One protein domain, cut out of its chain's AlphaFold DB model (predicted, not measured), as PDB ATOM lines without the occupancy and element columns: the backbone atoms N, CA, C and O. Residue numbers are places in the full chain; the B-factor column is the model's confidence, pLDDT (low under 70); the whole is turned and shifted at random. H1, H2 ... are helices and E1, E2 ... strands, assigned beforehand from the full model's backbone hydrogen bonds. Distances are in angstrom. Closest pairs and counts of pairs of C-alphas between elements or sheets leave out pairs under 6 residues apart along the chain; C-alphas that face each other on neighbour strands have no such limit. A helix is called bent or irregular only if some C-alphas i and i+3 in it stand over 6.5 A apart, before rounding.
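Overview. This is residues 113 to 223 of the 224 residues of an uncharacterized protein of Acidiferrobacteraceae bacterium (UniProt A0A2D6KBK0). A long helix, H1, runs nearly straight, with H4 folded back beside its second arm, H1b; H2 and H3 pack on H1b, and a small antiparallel hairpin, E1 and E2, lies off to one side. The printed part has 111 residues, in order H1, H2, H3, E1, E2, H4, mostly helix. It is only just compact, close to loose, with radius of gyration of the C-alphas 15.5 A and spans of 49 by 29 by 29 A.

Arrangement. E1, residues 190 to 192, and E2, residues 195 to 197, have N 190 and O 197 within hydrogen-bond range, 2.8 A. H1, residues 113 to 147, assigned as one helix by its hydrogen bonds, is bent: C-alphas 126 and 129 are 6.7 A apart, between arms H1a, 113 to 126, and H1b, 129 to 147. H1b touches H4, residues 201 to 221, closest C-alphas Leu 142 and Ile 204, 6.1 A; H3, residues 171 to 185, Val 145 and Ala 185, 4.2 A; and, as a helical hairpin, H2, residues 154 to 165, Val 136 and Arg 156, 5.9 A. Every O i to N i+4 pair is within range in H1a, H1b, H2, H3 and H4.

Along the chain. H1b spans 27.1 A and H4 30.3 A. C-alpha 113 is at (199.305, 86.127, 73.212), C-alpha 221 at (184.986, 88.391, 86.206).

Size, cuts and confidence. The printed part has no cut and no long link; pLDDT is under 70 at residues 113 to 131, 168 and 192 to 194.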
ATOM      1  N   ASP A 113     198.453  86.199  72.024       51.91
ATOM      2  CA  ASP A 113     199.305  86.127  73.212       51.91
ATOM      3  C   ASP A 113     199.310  87.426  74.030       51.91
ATOM      4  O   ASP A 113     199.368  87.361  75.252       51.91
ATOM      5  N   SER A 114     199.180  88.598  73.401       53.25
ATOM      6  CA  SER A 114     199.087  89.887  74.105       53.25
ATOM      7  C   SER A 114     197.777  90.048  74.890       53.25
ATOM      8  O   SER A 114     197.794  90.566  76.001       53.25
ATOM      9  N   ASN A 115     196.661  89.516  74.377       58.81
ATOM     10  CA  ASN A 115     195.364  89.541  75.064       58.81
ATOM     11  C   ASN A 115     195.406  88.648  76.292       58.81
ATOM     12  O   ASN A 115     194.932  89.012  77.364       58.81
ATOM     13  N   LYS A 116     196.036  87.481  76.133       64.62
ATOM     14  CA  LYS A 116     196.295  86.552  77.224       64.62
ATOM     15  C   LYS A 116     197.276  87.145  78.234       64.62
ATOM     16  O   LYS A 116     197.070  86.969  79.427       64.62
ATOM     17  N   ALA A 117     198.298  87.875  77.788       57.41
ATOM     18  CA  ALA A 117     199.235  88.578  78.662       57.41
ATOM     19  C   ALA A 117     198.560  89.729  79.424       57.41
ATOM     20  O   ALA A 117     198.823  89.904  80.607       57.41
ATOM     21  N   PHE A 118     197.651  90.469  78.787       62.59
ATOM     22  CA  PHE A 118     196.863  91.518  79.433       62.59
ATOM     23  C   PHE A 118     195.857  90.937  80.432       62.59
ATOM     24  O   PHE A 118     195.766  91.413  81.560       62.59
ATOM     25  N   GLU A 119     195.161  89.856  80.073       69.69
ATOM     26  CA  GLU A 119     194.308  89.108  81.000       69.69
ATOM     27  C   GLU A 119     195.120  88.591  82.196       69.69
ATOM     28  O   GLU A 119     194.717  88.780  83.341       69.69
ATOM     29  N   GLN A 120     196.289  87.992  81.953       65.25
ATOM     30  CA  GLN A 120     197.202  87.523  82.998       65.25
ATOM     31  C   GLN A 120     197.717  88.668  83.869       65.25
ATOM     32  O   GLN A 120     197.765  88.515  85.086       65.25
ATOM     33  N   TYR A 121     198.054  89.816  83.278       61.38
ATOM     34  CA  TYR A 121     198.457  91.017  84.001       61.38
ATOM     35  C   TYR A 121     197.329  91.514  84.900       61.38
ATOM     36  O   TYR A 121     197.544  91.728  86.085       61.38
ATOM     37  N   MET A 122     196.109  91.626  84.380       63.62
ATOM     38  CA  MET A 122     194.954  92.086  85.147       63.62
ATOM     39  C   MET A 122     194.563  91.081  86.241       63.62
ATOM     40  O   MET A 122     194.320  91.472  87.385       63.62
ATOM     41  N   ARG A 123     194.593  89.776  85.944       66.12
ATOM     42  CA  ARG A 123     194.445  88.702  86.938       66.12
ATOM     43  C   ARG A 123     195.540  88.773  88.005       66.12
ATOM     44  O   ARG A 123     195.232  88.597  89.177       66.12
ATOM     45  N   ALA A 124     196.789  89.070  87.653       59.53
ATOM     46  CA  ALA A 124     197.894  89.191  88.604       59.53
ATOM     47  C   ALA A 124     197.832  90.488  89.428       59.53
ATOM     48  O   ALA A 124     198.080  90.469  90.631       59.53
ATOM     49  N   TYR A 125     197.442  91.604  88.818       60.03
ATOM     50  CA  TYR A 125     197.304  92.901  89.472       60.03
ATOM     51  C   TYR A 125     196.152  92.873  90.479       60.03
ATOM     52  O   TYR A 125     196.343  93.091  91.678       60.03
ATOM     53  N   PHE A 126     194.954  92.514  90.008       60.56
ATOM     54  CA  PHE A 126     193.769  92.477  90.855       60.56
ATOM     55  C   PHE A 126     193.726  91.236  91.737       60.56
ATOM     56  O   PHE A 126     193.108  91.303  92.796       60.56
ATOM     57  N   GLY A 127     194.299  90.105  91.307       56.47
ATOM     58  CA  GLY A 127     194.227  88.801  91.981       56.47
ATOM     59  C   GLY A 127     195.465  88.368  92.752       56.47
ATOM     60  O   GLY A 127     195.317  87.660  93.741       56.47
ATOM     61  N   GLY A 128     196.653  88.825  92.365       56.94
ATOM     62  CA  GLY A 128     197.924  88.471  92.996       56.94
ATOM     63  C   GLY A 128     198.417  89.539  93.970       56.94
ATOM     64  O   GLY A 128     198.461  89.288  95.172       56.94
ATOM     65  N   GLY A 129     198.760  90.732  93.477       56.59
ATOM     66  CA  GLY A 129     199.436  91.773  94.267       56.59
ATOM     67  C   GLY A 129     198.548  92.399  95.345       56.59
ATOM     68  O   GLY A 129     198.878  92.359  96.529       56.59
ATOM     69  N   VAL A 130     197.376  92.910  94.953       56.56
ATOM     70  CA  VAL A 130     196.472  93.606  95.885       56.56
ATOM     71  C   VAL A 130     195.845  92.648  96.909       56.56
ATOM     72  O   VAL A 130     195.692  92.985  98.082       56.56
ATOM     73  N   ARG A 131     195.534  91.415  96.494       64.75
ATOM     74  CA  ARG A 131     194.890  90.419  97.367       64.75
ATOM     75  C   ARG A 131     195.854  89.689  98.268       64.75
ATOM     76  O   ARG A 131     195.555  89.537  99.447       64.75
ATOM     77  N   THR A 132     196.970  89.205  97.731       70.94
ATOM     78  CA  THR A 132     197.841  88.324  98.511       70.94
ATOM     79  C   THR A 132     198.595  89.123  99.555       70.94
ATOM     80  O   THR A 132     198.620  88.716 100.713       70.94
ATOM     81  N   TYR A 133     199.105  90.306  99.196       76.81
ATOM     82  CA  TYR A 133     199.737  91.180 100.179       76.81
ATOM     83  C   TYR A 133     198.721  91.755 101.173       76.81
ATOM     84  O   TYR A 133     198.960  91.696 102.376       76.81
ATOM     85  N   GLY A 134     197.562  92.231 100.696       79.62
ATOM     86  CA  GLY A 134     196.497  92.732 101.570       79.62
ATOM     87  C   GLY A 134     196.066  91.684 102.598       79.62
ATOM     88  O   GLY A 134     196.052  91.961 103.792       79.62
ATOM     89  N   ARG A 135     195.803  90.450 102.157       85.06
ATOM     90  CA  ARG A 135     195.449  89.333 103.042       85.06
ATOM     91  C   ARG A 135     196.531  89.057 104.079       85.06
ATOM     92  O   ARG A 135     196.214  88.996 105.256       85.06
ATOM     93  N   VAL A 136     197.788  88.927 103.660       88.88
ATOM     94  CA  VAL A 136     198.899  88.621 104.573       88.88
ATOM     95  C   VAL A 136     199.114  89.743 105.594       88.88
ATOM     96  O   VAL A 136     199.323  89.474 106.772       88.88
ATOM     97  N   PHE A 137     198.994  91.006 105.176       91.00
ATOM     98  CA  PHE A 137     199.041  92.148 106.088       91.00
ATOM     99  C   PHE A 137     197.926  92.085 107.142       91.00
ATOM    100  O   PHE A 137     198.186  92.275 108.329       91.00
ATOM    101  N   TRP A 138     196.688  91.806 106.724       91.38
ATOM    102  CA  TRP A 138     195.544  91.738 107.632       91.38
ATOM    103  C   TRP A 138     195.543  90.479 108.512       91.38
ATOM    104  O   TRP A 138     195.087  90.546 109.649       91.38
ATOM    105  N   GLU A 139     196.103  89.363 108.042       94.31
ATOM    106  CA  GLU A 139     196.372  88.164 108.852       94.31
ATOM    107  C   GLU A 139     197.376  88.482 109.976       94.31
ATOM    108  O   GLU A 139     197.124  88.155 111.140       94.31
ATOM    109  N   ASP A 140     198.463  89.196 109.665       95.44
ATOM    110  CA  ASP A 140     199.433  89.651 110.669       95.44
ATOM    111  C   ASP A 140     198.808  90.656 111.650       95.44
ATOM    112  O   ASP A 140     199.037  90.570 112.857       95.44
ATOM    113  N   ALA A 141     197.985  91.589 111.158       94.62
ATOM    114  CA  ALA A 141     197.272  92.558 111.989       94.62
ATOM    115  C   ALA A 141     196.262  91.883 112.934       94.62
ATOM    116  O   ALA A 141     196.185  92.248 114.108       94.62
ATOM    117  N   LEU A 142     195.533  90.870 112.450       96.19
ATOM    118  CA  LEU A 142     194.616  90.066 113.258       96.19
ATOM    119  C   LEU A 142     195.363  89.357 114.386       96.19
ATOM    120  O   LEU A 142     194.912  89.348 115.535       96.19
ATOM    121  N   TRP A 143     196.513  88.763 114.067       97.25
ATOM    122  CA  TRP A 143     197.355  88.142 115.077       97.25
ATOM    123  C   TRP A 143     197.827  89.185 116.093       97.25
ATOM    124  O   TRP A 143     197.730  88.954 117.300       97.25
ATOM    125  N   ALA A 144     198.279  90.346 115.622       96.50
ATOM    126  CA  ALA A 144     198.842  91.388 116.465       96.50
ATOM    127  C   ALA A 144     197.820  91.982 117.444       96.50
ATOM    128  O   ALA A 144     198.118  92.098 118.632       96.50
ATOM    129  N   VAL A 145     196.597  92.276 116.984       95.38
ATOM    130  CA  VAL A 145     195.511  92.752 117.861       95.38
ATOM    131  C   VAL A 145     195.066  91.671 118.845       95.38
ATOM    132  O   VAL A 145     194.816  91.960 120.010       95.38
ATOM    133  N   THR A 146     195.025  90.405 118.413       95.69
ATOM    134  CA  THR A 146     194.587  89.288 119.265       95.69
ATOM    135  C   THR A 146     195.568  89.024 120.408       95.69
ATOM    136  O   THR A 146     195.152  88.642 121.497       95.69
ATOM    137  N   ASN A 147     196.866  89.225 120.167       95.88
ATOM    138  CA  ASN A 147     197.924  88.938 121.136       95.88
ATOM    139  C   ASN A 147     198.480  90.194 121.828       95.88
ATOM    140  O   ASN A 147     199.358  90.073 122.681       95.88
ATOM    141  N   GLY A 148     198.016  91.391 121.457       92.38
ATOM    142  CA  GLY A 148     198.496  92.663 122.004       92.38
ATOM    143  C   GLY A 148     199.975  92.954 121.719       92.38
ATOM    144  O   GLY A 148     200.607  93.710 122.456       92.38
ATOM    145  N   GLN A 149     200.557  92.334 120.688       94.00
ATOM    146  CA  GLN A 149     201.983  92.450 120.377       94.00
ATOM    147  C   GLN A 149     202.217  92.523 118.866       94.00
ATOM    148  O   GLN A 149     201.521  91.878 118.087       94.00
ATOM    149  N   THR A 150     203.209  93.305 118.443       91.62
ATOM    150  CA  THR A 150     203.557  93.438 117.022       91.62
ATOM    151  C   THR A 150     204.005  92.100 116.442       91.62
ATOM    152  O   THR A 150     204.740  91.350 117.084       91.62
ATOM    153  N   PHE A 151     203.601  91.828 115.203       93.00
ATOM    154  CA  PHE A 151     203.952  90.609 114.489       93.00
ATOM    155  C   PHE A 151     204.184  90.873 113.013       93.00
ATOM    156  O   PHE A 151     203.545  91.731 112.404       93.00
ATOM    157  N   LYS A 152     205.118  90.111 112.455       95.00
ATOM    158  CA  LYS A 152     205.387  90.046 111.030       95.00
ATOM    159  C   LYS A 152     205.633  88.587 110.690       95.00
ATOM    160  O   LYS A 152     206.578  87.991 111.206       95.00
ATOM    161  N   SER A 153     204.772  88.004 109.871       95.94
ATOM    162  CA  SER A 153     204.979  86.641 109.401       95.94
ATOM    163  C   SER A 153     206.126  86.588 108.395       95.94
ATOM    164  O   SER A 153     206.360  87.531 107.635       95.94
ATOM    165  N   GLN A 154     206.793  85.433 108.324       95.25
ATOM    166  CA  GLN A 154     207.771  85.147 107.269       95.25
ATOM    167  C   GLN A 154     207.154  85.345 105.877       95.25
ATOM    168  O   GLN A 154     207.772  85.930 104.994       95.25
ATOM    169  N   LYS A 155     205.891  84.938 105.699       91.12
ATOM    170  CA  LYS A 155     205.148  85.137 104.450       91.12
ATOM    171  C   LYS A 155     205.048  86.620 104.083       91.12
ATOM    172  O   LYS A 155     205.234  86.967 102.921       91.12
ATOM    173  N   ARG A 156     204.771  87.505 105.050       90.88
ATOM    174  CA  ARG A 156     204.744  88.954 104.808       90.88
ATOM    175  C   ARG A 156     206.116  89.477 104.411       90.88
ATOM    176  O   ARG A 156     206.207  90.288 103.497       90.88
ATOM    177  N   GLU A 157     207.159  89.025 105.094       93.31
ATOM    178  CA  GLU A 157     208.535  89.427 104.813       93.31
ATOM    179  C   GLU A 157     208.975  89.044 103.395       93.31
ATOM    180  O   GLU A 157     209.436  89.911 102.654       93.31
ATOM    181  N   GLU A 158     208.731  87.799 102.979       90.31
ATOM    182  CA  GLU A 158     209.026  87.314 101.624       90.31
ATOM    183  C   GLU A 158     208.276  88.123 100.550       90.31
ATOM    184  O   GLU A 158     208.865  88.521  99.542       90.31
ATOM    185  N   PHE A 159     206.992  88.427 100.782       86.69
ATOM    186  CA  PHE A 159     206.198  89.258  99.872       86.69
ATOM    187  C   PHE A 159     206.733  90.689  99.768       86.69
ATOM    188  O   PHE A 159     206.854  91.226  98.669       86.69
ATOM    189  N   GLU A 160     207.050  91.328 100.893       88.00
ATOM    190  CA  GLU A 160     207.580  92.695 100.894       88.00
ATOM    191  C   GLU A 160     208.959  92.777 100.238       88.00
ATOM    192  O   GLU A 160     209.252  93.757  99.554       88.00
ATOM    193  N   GLU A 161     209.797  91.753 100.408       89.75
ATOM    194  CA  GLU A 161     211.098  91.682  99.750       89.75
ATOM    195  C   GLU A 161     210.958  91.548  98.226       89.75
ATOM    196  O   GLU A 161     211.653  92.245  97.482       89.75
ATOM    197  N   ASP A 162     210.046  90.697  97.753       83.38
ATOM    198  CA  ASP A 162     209.748  90.540  96.326       83.38
ATOM    199  C   ASP A 162     209.211  91.844  95.710       83.38
ATOM    200  O   ASP A 162     209.744  92.327  94.706       83.38
ATOM    201  N   LEU A 163     208.232  92.484  96.360       79.56
ATOM    202  CA  LEU A 163     207.688  93.776  95.927       79.56
ATOM    203  C   LEU A 163     208.758  94.878  95.928       79.56
ATOM    204  O   LEU A 163     208.800  95.712  95.023       79.56
ATOM    205  N   TYR A 164     209.657  94.880  96.915       82.31
ATOM    206  CA  TYR A 164     210.772  95.822  96.968       82.31
ATOM    207  C   TYR A 164     211.765  95.601  95.819       82.31
ATOM    208  O   TYR A 164     212.177  96.565  95.172       82.31
ATOM    209  N   LYS A 165     212.123  94.345  95.515       82.19
ATOM    210  CA  LYS A 165     213.012  93.997  94.390       82.19
ATOM    211  C   LYS A 165     212.426  94.415  93.040       82.19
ATOM    212  O   LYS A 165     213.174  94.853  92.170       82.19
ATOM    213  N   LYS A 166     211.104  94.323  92.885       74.38
ATOM    214  CA  LYS A 166     210.363  94.776  91.695       74.38
ATOM    215  C   LYS A 166     210.171  96.298  91.634       74.38
ATOM    216  O   LYS A 166     209.664  96.814  90.642       74.38
ATOM    217  N   GLY A 167     210.577  97.029  92.675       71.12
ATOM    218  CA  GLY A 167     210.385  98.476  92.776       71.12
ATOM    219  C   GLY A 167     208.926  98.891  92.991       71.12
ATOM    220  O   GLY A 167     208.586 100.050  92.778       71.12
ATOM    221  N   GLU A 168     208.059  97.964  93.400       69.25
ATOM    222  CA  GLU A 168     206.629  98.208  93.622       69.25
ATOM    223  C   GLU A 168     206.349  98.854  94.983       69.25
ATOM    224  O   GLU A 168     205.353  99.559  95.143       69.25
ATOM    225  N   ILE A 169     207.242  98.647  95.956       71.19
ATOM    226  CA  ILE A 169     207.227  99.328  97.253       71.19
ATOM    227  C   ILE A 169     208.639  99.765  97.653       71.19
ATOM    228  O   ILE A 169     209.650  99.250  97.183       71.19
ATOM    229  N   THR A 170     208.713 100.708  98.580       81.31
ATOM    230  CA  THR A 170     209.943 101.253  99.154       81.31
ATOM    231  C   THR A 170     210.152 100.734 100.575       81.31
ATOM    232  O   THR A 170     209.204 100.395 101.286       81.31
ATOM    233  N   LYS A 171     211.399 100.781 101.062       87.31
ATOM    234  CA  LYS A 171     211.706 100.505 102.480       87.31
ATOM    235  C   LYS A 171     210.939 101.414 103.444       87.31
ATOM    236  O   LYS A 171     210.677 101.017 104.575       87.31
ATOM    237  N   PHE A 172     210.605 102.632 103.017       85.44
ATOM    238  CA  PHE A 172     209.784 103.543 103.808       85.44
ATOM    239  C   PHE A 172     208.360 102.996 103.975       85.44
ATOM    240  O   PHE A 172     207.887 102.895 105.101       85.44
ATOM    241  N   GLN A 173     207.720 102.555 102.887       79.00
ATOM    242  CA  GLN A 173     206.373 101.970 102.930       79.00
ATOM    243  C   GLN A 173     206.325 100.687 103.777       79.00
ATOM    244  O   GLN A 173     205.389 100.511 104.552       79.00
ATOM    245  N   ILE A 174     207.361  99.840 103.713       87.69
ATOM    246  CA  ILE A 174     207.484  98.650 104.577       87.69
ATOM    247  C   ILE A 174     207.475  99.042 106.064       87.69
ATOM    248  O   ILE A 174     206.688  98.506 106.845       87.69
ATOM    249  N   LYS A 175     208.300 100.027 106.451       89.94
ATOM    250  CA  LYS A 175     208.356 100.529 107.835       89.94
ATOM    251  C   LYS A 175     207.045 101.168 108.285       89.94
ATOM    252  O   LYS A 175     206.635 100.985 109.427       89.94
ATOM    253  N   GLU A 176     206.375 101.908 107.406       86.50
ATOM    254  CA  GLU A 176     205.050 102.460 107.704       86.50
ATOM    255  C   GLU A 176     204.024 101.348 107.944       86.50
ATOM    256  O   GLU A 176     203.222 101.437 108.872       86.50
ATOM    257  N   ASN A 177     204.082 100.262 107.173       87.56
ATOM    258  CA  ASN A 177     203.210  99.109 107.373       87.56
ATOM    259  C   ASN A 177     203.511  98.375 108.694       87.56
ATOM    260  O   ASN A 177     202.580  97.973 109.389       87.56
ATOM    261  N   GLU A 178     204.773  98.281 109.115       92.12
ATOM    262  CA  GLU A 178     205.133  97.779 110.454       92.12
ATOM    263  C   GLU A 178     204.572  98.659 111.583       92.12
ATOM    264  O   GLU A 178     203.946  98.144 112.509       92.12
ATOM    265  N   ARG A 179     204.699  99.988 111.468       91.25
ATOM    266  CA  ARG A 179     204.130 100.945 112.437       91.25
ATOM    267  C   ARG A 179     202.609 100.865 112.519       91.25
ATOM    268  O   ARG A 179     202.042 101.033 113.596       91.25
ATOM    269  N   LYS A 180     201.928 100.618 111.397       89.81
ATOM    270  CA  LYS A 180     200.471 100.414 111.379       89.81
ATOM    271  C   LYS A 180     200.083  99.189 112.204       89.81
ATOM    272  O   LYS A 180     199.208  99.311 113.053       89.81
ATOM    273  N   ILE A 181     200.751  98.050 112.007       92.12
ATOM    274  CA  ILE A 181     200.478  96.838 112.797       92.12
ATOM    275  C   ILE A 181     200.782  97.068 114.280       92.12
ATOM    276  O   ILE A 181     200.007  96.641 115.130       92.12
ATOM    277  N   GLU A 182     201.849  97.796 114.609       93.75
ATOM    278  CA  GLU A 182     202.153  98.174 115.995       93.75
ATOM    279  C   GLU A 182     201.038  99.027 116.630       93.75
ATOM    280  O   GLU A 182     200.659  98.789 117.777       93.75
ATOM    281  N   ARG A 183     200.475  99.997 115.895       92.88
ATOM    282  CA  ARG A 183     199.325 100.797 116.364       92.88
ATOM    283  C   ARG A 183     198.092  99.923 116.580       92.88
ATOM    284  O   ARG A 183     197.471 100.022 117.635       92.88
ATOM    285  N   ILE A 184     197.790  99.039 115.628       92.62
ATOM    286  CA  ILE A 184     196.679  98.079 115.711       92.62
ATOM    287  C   ILE A 184     196.831  97.179 116.948       92.62
ATOM    288  O   ILE A 184     195.900  97.065 117.737       92.62
ATOM    289  N   ALA A 185     198.023  96.621 117.179       94.50
ATOM    290  CA  ALA A 185     198.318  95.780 118.343       94.50
ATOM    291  C   ALA A 185     198.064  96.495 119.680       94.50
ATOM    292  O   ALA A 185     197.702  95.866 120.671       94.50
ATOM    293  N   ARG A 186     198.254  97.819 119.706       94.19
ATOM    294  CA  ARG A 186     198.047  98.674 120.882       94.19
ATOM    295  C   ARG A 186     196.633  99.247 120.989       94.19
ATOM    296  O   ARG A 186     196.400 100.067 121.875       94.19
ATOM    297  N   GLY A 187     195.719  98.894 120.081       90.88
ATOM    298  CA  GLY A 187     194.385  99.501 120.009       90.88
ATOM    299  C   GLY A 187     194.422 101.009 119.735       90.88
ATOM    300  O   GLY A 187     193.502 101.736 120.103       90.88
ATOM    301  N   GLN A 188     195.507 101.507 119.138       91.31
ATOM    302  CA  GLN A 188     195.646 102.915 118.796       91.31
ATOM    303  C   GLN A 188     194.933 103.199 117.473       91.31
ATOM    304  O   GLN A 188     194.990 102.366 116.562       91.31
ATOM    305  N   PRO A 189     194.315 104.384 117.322       85.75
ATOM    306  CA  PRO A 189     193.707 104.764 116.059       85.75
ATOM    307  C   PRO A 189     194.762 104.770 114.957       85.75
ATOM    308  O   PRO A 189     195.937 105.011 115.239       85.75
ATOM    309  N   ILE A 190     194.356 104.544 113.715       82.56
ATOM    310  CA  ILE A 190     195.140 104.754 112.500       82.56
ATOM    311  C   ILE A 190     194.404 105.740 111.590       82.56
ATOM    312  O   ILE A 190     193.179 105.738 111.535       82.56
ATOM    313  N   LEU A 191     195.151 106.570 110.862       73.19
ATOM    314  CA  LEU A 191     194.561 107.583 109.991       73.19
ATOM    315  C   LEU A 191     194.218 106.976 108.631       73.19
ATOM    316  O   LEU A 191     195.118 106.681 107.847       73.19
ATOM    317  N   VAL A 192     192.936 106.852 108.317       69.94
ATOM    318  CA  VAL A 192     192.437 106.343 107.036       69.94
ATOM    319  C   VAL A 192     191.548 107.414 106.424       69.94
ATOM    320  O   VAL A 192     190.548 107.807 107.008       69.94
ATOM    321  N   ASN A 193     191.925 107.937 105.256       63.81
ATOM    322  CA  ASN A 193     191.178 108.997 104.560       63.81
ATOM    323  C   ASN A 193     190.853 110.248 105.400       63.81
ATOM    324  O   ASN A 193     189.846 110.912 105.171       63.81
ATOM    325  N   GLY A 194     191.731 110.602 106.338       68.56
ATOM    326  CA  GLY A 194     191.524 111.760 107.212       68.56
ATOM    327  C   GLY A 194     190.680 111.464 108.454       68.56
ATOM    328  O   GLY A 194     190.493 112.367 109.262       68.56
ATOM    329  N   GLU A 195     190.225 110.223 108.630       72.56
ATOM    330  CA  GLU A 195     189.511 109.761 109.818       72.56
ATOM    331  C   GLU A 195     190.407 108.849 110.663       72.56
ATOM    332  O   GLU A 195     191.118 107.989 110.140       72.56
ATOM    333  N   ASP A 196     190.386 109.046 111.980       81.25
ATOM    334  CA  ASP A 196     191.066 108.172 112.933       81.25
ATOM    335  C   ASP A 196     190.179 106.961 113.246       81.25
ATOM    336  O   ASP A 196     189.080 107.101 113.781       81.25
ATOM    337  N   ILE A 197     190.669 105.763 112.927       81.06
ATOM    338  CA  ILE A 197     189.930 104.504 113.079       81.06
ATOM    339  C   ILE A 197     190.691 103.572 114.005       81.06
ATOM    340  O   ILE A 197     191.868 103.291 113.778       81.06
ATOM    341  N   ILE A 198     190.010 103.038 115.013       87.19
ATOM    342  CA  ILE A 198     190.525 101.926 115.811       87.19
ATOM    343  C   ILE A 198     190.114 100.626 115.120       87.19
ATOM    344  O   ILE A 198     188.939 100.405 114.844       87.19
ATOM    345  N   LEU A 199     191.099  99.785 114.816       87.44
ATOM    346  CA  LEU A 199     190.881  98.474 114.216       87.44
ATOM    347  C   LEU A 199     190.878  97.418 115.313       87.44
ATOM    348  O   LEU A 199     191.939  97.013 115.792       87.44
ATOM    349  N   ASP A 200     189.685  96.991 115.702       88.31
ATOM    350  CA  ASP A 200     189.505  95.840 116.573       88.31
ATOM    351  C   ASP A 200     189.531  94.521 115.780       88.31
ATOM    352  O   ASP A 200     189.703  94.472 114.555       88.31
ATOM    353  N   LYS A 201     189.420  93.416 116.515       91.25
ATOM    354  CA  LYS A 201     189.474  92.067 115.956       91.25
ATOM    355  C   LYS A 201     188.317  91.820 114.989       91.25
ATOM    356  O   LYS A 201     188.523  91.224 113.931       91.25
ATOM    357  N   GLU A 202     187.118  92.242 115.359       89.56
ATOM    358  CA  GLU A 202     185.887  92.057 114.600       89.56
ATOM    359  C   GLU A 202     185.973  92.762 113.242       89.56
ATOM    360  O   GLU A 202     185.713  92.136 112.210       89.56
ATOM    361  N   LEU A 203     186.440  94.012 113.217       85.69
ATOM    362  CA  LEU A 203     186.607  94.785 111.990       85.69
ATOM    363  C   LEU A 203     187.683  94.180 111.078       85.69
ATOM    364  O   LEU A 203     187.511  94.125 109.859       85.69
ATOM    365  N   ILE A 204     188.779  93.662 111.642       88.94
ATOM    366  CA  ILE A 204     189.818  92.973 110.858       88.94
ATOM    367  C   ILE A 204     189.298  91.656 110.259       88.94
ATOM    368  O   ILE A 204     189.614  91.331 109.111       88.94
ATOM    369  N   LEU A 205     188.470  90.904 110.987       89.38
ATOM    370  CA  LEU A 205     187.824  89.704 110.450       89.38
ATOM    371  C   LEU A 205     186.858  90.042 109.304       89.38
ATOM    372  O   LEU A 205     186.842  89.337 108.292       89.38
ATOM    373  N   GLU A 206     186.105  91.138 109.415       84.88
ATOM    374  CA  GLU A 206     185.235  91.630 108.340       84.88
ATOM    375  C   GLU A 206     186.039  92.048 107.094       84.88
ATOM    376  O   GLU A 206     185.658  91.724 105.962       84.88
ATOM    377  N   LEU A 207     187.198  92.691 107.283       82.25
ATOM    378  CA  LEU A 207     188.126  93.026 106.197       82.25
ATOM    379  C   LEU A 207     188.630  91.779 105.470       82.25
ATOM    380  O   LEU A 207     188.595  91.726 104.239       82.25
ATOM    381  N   LEU A 208     189.061  90.761 106.217       85.44
ATOM    382  CA  LEU A 208     189.524  89.494 105.649       85.44
ATOM    383  C   LEU A 208     188.409  88.779 104.873       85.44
ATOM    384  O   LEU A 208     188.648  88.305 103.760       85.44
ATOM    385  N   GLY A 209     187.183  88.760 105.402       83.38
ATOM    386  CA  GLY A 209     186.018  88.232 104.688       83.38
ATOM    387  C   GLY A 209     185.724  89.003 103.397       83.38
ATOM    388  O   GLY A 209     185.491  88.410 102.345       83.38
ATOM    389  N   THR A 210     185.817  90.333 103.440       77.50
ATOM    390  CA  THR A 210     185.606  91.191 102.263       77.50
ATOM    391  C   THR A 210     186.678  90.973 101.192       77.50
ATOM    392  O   THR A 210     186.364  90.974  99.997       77.50
ATOM    393  N   LEU A 211     187.934  90.751 101.589       77.06
ATOM    394  CA  LEU A 211     189.026  90.397 100.677       77.06
ATOM    395  C   LEU A 211     188.770  89.063  99.974       77.06
ATOM    396  O   LEU A 211     188.956  88.977  98.760       77.06
ATOM    397  N   GLU A 212     188.306  88.053 100.709       79.50
ATOM    398  CA  GLU A 212     187.968  86.734 100.167       79.50
ATOM    399  C   GLU A 212     186.808  86.816  99.161       79.50
ATOM    400  O   GLU A 212     186.894  86.297  98.048       79.50
ATOM    401  N   GLU A 213     185.739  87.543  99.489       77.75
ATOM    402  CA  GLU A 213     184.609  87.725  98.571       77.75
ATOM    403  C   GLU A 213     184.986  88.555  97.337       77.75
ATOM    404  O   GLU A 213     184.557  88.266  96.216       77.75
ATOM    405  N   THR A 214     185.854  89.555  97.507       73.25
ATOM    406  CA  THR A 214     186.437  90.289  96.375       73.25
ATOM    407  C   THR A 214     187.279  89.359  95.513       73.25
ATOM    408  O   THR A 214     187.246  89.464  94.284       73.25
ATOM    409  N   ALA A 215     187.971  88.400  96.133       73.88
ATOM    410  CA  ALA A 215     188.763  87.429  95.409       73.88
ATOM    411  C   ALA A 215     187.903  86.572  94.475       73.88
ATOM    412  O   ALA A 215     188.186  86.474  93.280       73.88
ATOM    413  N   LYS A 216     186.808  86.030  95.007       77.69
ATOM    414  CA  LYS A 216     185.845  85.229  94.241       77.69
ATOM    415  C   LYS A 216     185.214  86.025  93.104       77.69
ATOM    416  O   LYS A 216     185.098  85.524  91.990       77.69
ATOM    417  N   ARG A 217     184.831  87.279  93.362       75.69
ATOM    418  CA  ARG A 217     184.210  88.151  92.355       75.69
ATOM    419  C   ARG A 217     185.122  88.423  91.175       75.69
ATOM    420  O   ARG A 217     184.693  88.315  90.034       75.69
ATOM    421  N   VAL A 218     186.373  88.771  91.429       74.38
ATOM    422  CA  VAL A 218     187.287  89.020  90.320       74.38
ATOM    423  C   VAL A 218     187.637  87.720  89.598       74.38
ATOM    424  O   VAL A 218     187.735  87.736  88.379       74.38
ATOM    425  N   GLU A 219     187.786  86.592  90.300       77.50
ATOM    426  CA  GLU A 219     187.977  85.304  89.617       77.50
ATOM    427  C   GLU A 219     186.805  85.004  88.672       77.50
ATOM    428  O   GLU A 219     187.014  84.637  87.516       77.50
ATOM    429  N   ARG A 220     185.575  85.275  89.124       79.50
ATOM    430  CA  ARG A 220     184.375  85.191  88.288       79.50
ATOM    431  C   ARG A 220     184.423  86.159  87.103       79.50
ATOM    432  O   ARG A 220     184.082  85.739  86.010       79.50
ATOM    433  N   LEU A 221     184.862  87.406  87.293       78.44
ATOM    434  CA  LEU A 221     184.986  88.391  86.206       78.44
ATOM    435  C   LEU A 221     185.927  87.918  85.090       78.44
ATOM    436  O   LEU A 221     185.685  88.194  83.921       78.44
ATOM    437  N   PHE A 222     187.007  87.227  85.454       76.88
ATOM    438  CA  PHE A 222     187.984  86.726  84.494       76.88
ATOM    439  C   PHE A 222     187.705  85.290  84.021       76.88
ATOM    440  O   PHE A 222     188.507  84.732  83.269       76.88
ATOM    441  N   THR A 223     186.589  84.672  84.407       79.12
ATOM    442  CA  THR A 223     186.189  83.357  83.885       79.12
ATOM    443  C   THR A 223     185.341  83.553  82.630       79.12
ATOM    444  O   THR A 223     184.297  84.187  82.708       79.12
TER     445      THR A 223